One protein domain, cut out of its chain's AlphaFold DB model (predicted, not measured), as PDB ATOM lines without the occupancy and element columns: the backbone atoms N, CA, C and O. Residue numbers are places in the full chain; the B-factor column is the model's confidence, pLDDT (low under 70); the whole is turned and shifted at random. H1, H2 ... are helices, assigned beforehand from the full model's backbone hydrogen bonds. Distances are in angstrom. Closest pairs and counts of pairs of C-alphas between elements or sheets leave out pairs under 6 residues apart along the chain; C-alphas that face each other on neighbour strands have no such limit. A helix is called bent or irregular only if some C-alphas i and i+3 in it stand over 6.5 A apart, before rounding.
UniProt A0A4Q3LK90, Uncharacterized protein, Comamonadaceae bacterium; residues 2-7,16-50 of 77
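AT A GLANCE: This is residues 2 to 7 and 16 to 50 of the 77 residues of an uncharacterized protein of Comamonadaceae bacterium (UniProt A0A4Q3LK90). Two helices, H2 and H4, cross as an X near their middles, and the short helix H3 makes the corner by which the backbone folds back from the end of H2 toward H4. A fourth, very short helix, H1, is a separate piece near residues 19 to 22 of H2, away from both H3 and H4; the residues that would join it to H2 are not printed. The printed part has 41 residues with four named helices, in the order H1, H2, H3, H4 along the chain, and no named strand, and its class is all helix. It is compact, with a radius of gyration of the C-alphas of 9.8 A, and it is rounded, with spans of 23 by 19 by 15 A.

HOW THE PARTS SIT: H1, residues 2 to 6, and H2, residues 16 to 32, only just touch, with 3 pairs of C-alphas within 8 A. H2 takes part in this with residues 19 to 22 alone. Their closest C-alphas are those of Leu 5 and Ala 19, 5.9 A apart, and their centres are 11.5 A apart. H2 is the hub, the helix that touches most other helices, three in number. H2 touches H3, residues 34 to 38, with its residues 25 to 29 alone; the closest C-alphas are those of Ala 29 and Leu 36, 6.1 A apart. H2 touches H4, residues 40 to 50, with its residues 21 to 25 alone; the closest C-alphas are those of Glu 25 and Val 46, 6.9 A apart. The lines of H2 and H4 stand at a steep tilt of 58 degrees, and they run opposite ways. Their centres are 10.4 A apart. H3 and H4 are close but not clearly touching, with 2 pairs of C-alphas within 8 A; the closest are those of Leu 36 and Phe 42, 6.1 A apart. H1 is apart from H3 and from H4. In H1, H2 and H4 each O i to N i+4 pair is within hydrogen-bond range. In H3 0 of 1 such pairs is within range, while 2 of its 2 O i to N i+3 pairs are.

IN THESE COORDINATES: The printed part begins with H1, five residues from Ala 2, whose C-alpha is at (88.778, -17.368, -62.438), to Arg 6, and 6.4 A from first to last C-alpha. After Ser 7 comes the cut. H2 then runs from Arg 16, with its C-alpha at (89.283, -23.729, -49.968), to Phe 32; it is the longest helix, with 17 residues and 24.1 A. Gly 33 follows. H3 goes from Gln 34 to Asn 38, 8.4 A; it is neither bent nor irregular, but only just: C-alphas 35 and 38 are 6.2 A apart. After Asp 39, H4 runs for 11 residues and 15.5 A from Pro 40 to Gln 50, whose C-alpha is at (94.363, -33.867, -53.392).

THE WHOLE: The two C-alphas farthest apart are those of Arg 16 and Gly 35, at 25.1 A. From the first to the last printed C-alpha, Ala 2 to Gln 50, the distance is 19.6 A. Residues 8 to 15 are cut out and not printed, and C-alphas 7 and 16 are 12.6 A apart across the cut, in the link from H1 to H2. The links from H2 to H3 and from H3 to H4 are tight, with 1 residue in each. In the full chain of 77 residues the printed part begins at residue 2 and ends at residue 50. The mean pLDDT of the printed part is 93.1, and no printed residue is under 70.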
ATOM      1  N   ALA A   2      89.438 -18.424 -63.237       88.38
ATOM      2  CA  ALA A   2      88.778 -17.368 -62.438       88.38
ATOM      3  C   ALA A   2      87.232 -17.401 -62.409       88.38
ATOM      4  O   ALA A   2      86.615 -17.044 -61.409       88.38
ATOM      5  N   GLN A   3      86.574 -17.826 -63.492       91.00
ATOM      6  CA  GLN A   3      85.119 -18.029 -63.494       91.00
ATOM      7  C   GLN A   3      84.685 -19.177 -62.566       91.00
ATOM      8  O   GLN A   3      83.714 -19.018 -61.836       91.00
ATOM      9  N   ARG A   4      85.430 -20.290 -62.548       92.75
ATOM     10  CA  ARG A   4      85.142 -21.467 -61.711       92.75
ATOM     11  C   ARG A   4      85.379 -21.178 -60.223       92.75
ATOM     12  O   ARG A   4      84.614 -21.629 -59.384       92.75
ATOM     13  N   LEU A   5      86.385 -20.367 -59.884       93.75
ATOM     14  CA  LEU A   5      86.601 -19.917 -58.499       93.75
ATOM     15  C   LEU A   5      85.443 -19.042 -57.993       93.75
ATOM     16  O   LEU A   5      84.993 -19.190 -56.859       93.75
ATOM     17  N   ARG A   6      84.917 -18.157 -58.852       92.19
ATOM     18  CA  ARG A   6      83.768 -17.299 -58.521       92.19
ATOM     19  C   ARG A   6      82.453 -18.064 -58.366       92.19
ATOM     20  O   ARG A   6      81.551 -17.532 -57.728       92.19
ATOM     21  N   SER A   7      82.336 -19.266 -58.933       94.25
ATOM     22  CA  SER A   7      81.137 -20.100 -58.801       94.25
ATOM     23  C   SER A   7      81.102 -20.947 -57.529       94.25
ATOM     24  O   SER A   7      80.090 -21.596 -57.287       94.25
ATOM     25  N   ARG A  16      87.827 -23.745 -49.771       94.88
ATOM     26  CA  ARG A  16      89.283 -23.729 -49.968       94.88
ATOM     27  C   ARG A  16      89.748 -24.965 -50.723       94.88
ATOM     28  O   ARG A  16      90.434 -24.830 -51.733       94.88
ATOM     29  N   HIS A  17      89.274 -26.143 -50.327       94.00
ATOM     30  CA  HIS A  17      89.549 -27.394 -51.030       94.00
ATOM     31  C   HIS A  17      89.088 -27.343 -52.491       94.00
ATOM     32  O   HIS A  17      89.830 -27.732 -53.391       94.00
ATOM     33  N   LYS A  18      87.901 -26.785 -52.757       95.62
ATOM     34  CA  LYS A  18      87.394 -26.595 -54.126       95.62
ATOM     35  C   LYS A  18      88.226 -25.594 -54.927       95.62
ATOM     36  O   LYS A  18      88.417 -25.788 -56.127       95.62
ATOM     37  N   ALA A  19      88.735 -24.542 -54.288       95.94
ATOM     38  CA  ALA A  19      89.623 -23.586 -54.939       95.94
ATOM     39  C   ALA A  19      90.948 -24.239 -55.354       95.94
ATOM     40  O   ALA A  19      91.339 -24.124 -56.516       95.94
ATOM     41  N   VAL A  20      91.585 -24.979 -54.439       95.38
ATOM     42  CA  VAL A  20      92.822 -25.730 -54.710       95.38
ATOM     43  C   VAL A  20      92.602 -26.758 -55.821       95.38
ATOM     44  O   VAL A  20      93.396 -26.807 -56.756       95.38
ATOM     45  N   ARG A  21      91.487 -27.500 -55.800       95.44
ATOM     46  CA  ARG A  21      91.120 -28.433 -56.877       95.44
ATOM     47  C   ARG A  21      91.077 -27.752 -58.244       95.44
ATOM     48  O   ARG A  21      91.684 -28.225 -59.195       95.44
ATOM     49  N   ILE A  22      90.373 -26.623 -58.347       95.00
ATOM     50  CA  ILE A  22      90.252 -25.869 -59.604       95.00
ATOM     51  C   ILE A  22      91.618 -25.386 -60.096       95.00
ATOM     52  O   ILE A  22      91.840 -25.337 -61.309       95.00
ATOM     53  N   TYR A  23      92.509 -25.004 -59.181       94.75
ATOM     54  CA  TYR A  23      93.879 -24.630 -59.512       94.75
ATOM     55  C   TYR A  23      94.671 -25.829 -60.044       94.75
ATOM     56  O   TYR A  23      95.176 -25.743 -61.160       94.75
ATOM     57  N   LEU A  24      94.672 -26.967 -59.340       93.88
ATOM     58  CA  LEU A  24      95.332 -28.202 -59.787       93.88
ATOM     59  C   LEU A  24      94.827 -28.659 -61.159       93.88
ATOM     60  O   LEU A  24      95.623 -28.899 -62.060       93.88
ATOM     61  N   GLU A  25      93.509 -28.705 -61.362       95.38
ATOM     62  CA  GLU A  25      92.923 -29.038 -62.665       95.38
ATOM     63  C   GLU A  25      93.384 -28.071 -63.763       95.38
ATOM     64  O   GLU A  25      93.624 -28.492 -64.891       95.38
ATOM     65  N   SER A  26      93.505 -26.775 -63.449       93.56
ATOM     66  CA  SER A  26      93.926 -25.755 -64.417       93.56
ATOM     67  C   SER A  26      95.406 -25.884 -64.778       93.56
ATOM     68  O   SER A  26      95.737 -25.791 -65.958       93.56
ATOM     69  N   GLU A  27      96.279 -26.107 -63.795       93.56
ATOM     70  CA  GLU A  27      97.722 -26.255 -64.009       93.56
ATOM     71  C   GLU A  27      98.042 -27.565 -64.734       93.56
ATOM     72  O   GLU A  27      98.718 -27.550 -65.761       93.56
ATOM     73  N   LEU A  28      97.454 -28.683 -64.305       92.88
ATOM     74  CA  LEU A  28      97.648 -29.975 -64.965       92.88
ATOM     75  C   LEU A  28      97.094 -29.968 -66.399       92.88
ATOM     76  O   LEU A  28      97.746 -30.459 -67.315       92.88
ATOM     77  N   ALA A  29      95.926 -29.362 -66.643       93.56
ATOM     78  CA  ALA A  29      95.411 -29.213 -68.006       93.56
ATOM     79  C   ALA A  29      96.263 -28.255 -68.859       93.56
ATOM     80  O   ALA A  29      96.325 -28.403 -70.081       93.56
ATOM     81  N   ARG A  30      96.930 -27.267 -68.249       92.31
ATOM     82  CA  ARG A  30      97.887 -26.398 -68.950       92.31
ATOM     83  C   ARG A  30      99.131 -27.178 -69.376       92.31
ATOM     84  O   ARG A  30      99.615 -26.956 -70.480       92.31
ATOM     85  N   GLU A  31      99.622 -28.072 -68.526       93.19
ATOM     86  CA  GLU A  31     100.835 -28.859 -68.776       93.19
ATOM     87  C   GLU A  31     100.600 -30.039 -69.724       93.19
ATOM     88  O   GLU A  31     101.385 -30.260 -70.644       93.19
ATOM     89  N   PHE A  32      99.502 -30.771 -69.540       92.38
ATOM     90  CA  PHE A  32      99.233 -32.027 -70.248       92.38
ATOM     91  C   PHE A  32      98.137 -31.914 -71.320       92.38
ATOM     92  O   PHE A  32      97.892 -32.860 -72.068       92.38
ATOM     93  N   GLY A  33      97.506 -30.744 -71.441       93.00
ATOM     94  CA  GLY A  33      96.541 -30.416 -72.487       93.00
ATOM     95  C   GLY A  33      95.101 -30.278 -71.990       93.00
ATOM     96  O   GLY A  33      94.604 -31.040 -71.163       93.00
ATOM     97  N   GLN A  34      94.382 -29.319 -72.578       90.38
ATOM     98  CA  GLN A  34      93.012 -28.958 -72.180       90.38
ATOM     99  C   GLN A  34      91.980 -30.076 -72.402       90.38
ATOM    100  O   GLN A  34      90.898 -30.038 -71.819       90.38
ATOM    101  N   GLY A  35      92.302 -31.083 -73.225       90.06
ATOM    102  CA  GLY A  35      91.434 -32.239 -73.472       90.06
ATOM    103  C   GLY A  35      91.150 -33.075 -72.218       90.06
ATOM    104  O   GLY A  35      90.099 -33.705 -72.142       90.06
ATOM    105  N   LEU A  36      92.034 -33.014 -71.216       90.25
ATOM    106  CA  LEU A  36      91.904 -33.753 -69.958       90.25
ATOM    107  C   LEU A  36      90.723 -33.304 -69.094       90.25
ATOM    108  O   LEU A  36      90.192 -34.101 -68.330       90.25
ATOM    109  N   LEU A  37      90.256 -32.058 -69.232       89.25
ATOM    110  CA  LEU A  37      89.155 -31.538 -68.410       89.25
ATOM    111  C   LEU A  37      87.823 -32.274 -68.625       89.25
ATOM    112  O   LEU A  37      86.932 -32.169 -67.785       89.25
ATOM    113  N   ASN A  38      87.682 -33.008 -69.734       88.19
ATOM    114  CA  ASN A  38      86.496 -33.810 -70.041       88.19
ATOM    115  C   ASN A  38      86.683 -35.304 -69.724       88.19
ATOM    116  O   ASN A  38      85.771 -36.092 -69.972       88.19
ATOM    117  N   ASP A  39      87.851 -35.705 -69.214       92.75
ATOM    118  CA  ASP A  39      88.187 -37.097 -68.933       92.75
ATOM    119  C   ASP A  39      87.835 -37.464 -67.474       92.75
ATOM    120  O   ASP A  39      88.386 -36.880 -66.534       92.75
ATOM    121  N   PRO A  40      86.949 -38.449 -67.233       91.38
ATOM    122  CA  PRO A  40      86.630 -38.904 -65.881       91.38
ATOM    123  C   PRO A  40      87.839 -39.443 -65.101       91.38
ATOM    124  O   PRO A  40      87.864 -39.344 -63.874       91.38
ATOM    125  N   SER A  41      88.833 -40.016 -65.784       92.88
ATOM    126  CA  SER A  41      90.054 -40.527 -65.151       92.88
ATOM    127  C   SER A  41      90.954 -39.396 -64.648       92.88
ATOM    128  O   SER A  41      91.576 -39.523 -63.594       92.88
ATOM    129  N   PHE A  42      90.947 -38.249 -65.334       94.88
ATOM    130  CA  PHE A  42      91.650 -37.051 -64.889       94.88
ATOM    131  C   PHE A  42      91.059 -36.513 -63.584       94.88
ATOM    132  O   PHE A  42      91.800 -36.227 -62.646       94.88
ATOM    133  N   ALA A  43      89.728 -36.446 -63.485       91.75
ATOM    134  CA  ALA A  43      89.062 -36.028 -62.254       91.75
ATOM    135  C   ALA A  43      89.426 -36.937 -61.065       91.75
ATOM    136  O   ALA A  43      89.753 -36.429 -59.995       91.75
ATOM    137  N   GLN A  44      89.449 -38.260 -61.269       93.75
ATOM    138  CA  GLN A  44      89.847 -39.230 -60.238       93.75
ATOM    139  C   GLN A  44      91.310 -39.075 -59.817       93.75
ATOM    140  O   GLN A  44      91.626 -39.163 -58.633       93.75
ATOM    141  N   MET A  45      92.210 -38.829 -60.772       94.75
ATOM    142  CA  MET A  45      93.620 -38.575 -60.481       94.75
ATOM    143  C   MET A  45      93.790 -37.309 -59.633       94.75
ATOM    144  O   MET A  45      94.534 -37.332 -58.656       94.75
ATOM    145  N   VAL A  46      93.090 -36.220 -59.970       95.00
ATOM    146  CA  VAL A  46      93.121 -34.983 -59.174       95.00
ATOM    147  C   VAL A  46      92.588 -35.227 -57.764       95.00
ATOM    148  O   VAL A  46      93.209 -34.772 -56.805       95.00
ATOM    149  N   ASP A  47      91.491 -35.975 -57.624       93.62
ATOM    150  CA  ASP A  47      90.936 -36.333 -56.314       93.62
ATOM    151  C   ASP A  47      91.950 -37.145 -55.481       93.62
ATOM    152  O   ASP A  47      92.147 -36.860 -54.300       93.62
ATOM    153  N   ALA A  48      92.657 -38.101 -56.094       94.44
ATOM    154  CA  ALA A  48      93.687 -38.896 -55.422       94.44
ATOM    155  C   ALA A  48      94.894 -38.051 -54.977       94.44
ATOM    156  O   ALA A  48      95.339 -38.172 -53.836       94.44
ATOM    157  N   VAL A  49      95.396 -37.165 -55.846       92.56
ATOM    158  CA  VAL A  49      96.488 -36.234 -55.509       92.56
ATOM    159  C   VAL A  49      96.070 -35.329 -54.355       92.56
ATOM    160  O   VAL A  49      96.807 -35.187 -53.384       92.56
ATOM    161  N   GLN A  50      94.870 -34.754 -54.430       92.81
ATOM    162  CA  GLN A  50      94.363 -33.867 -53.392       92.81
ATOM    163  C   GLN A  50      94.194 -34.591 -52.051       92.81
ATOM    164  O   GLN A  50      94.589 -34.044 -51.025       92.81
TER     165      GLN A  50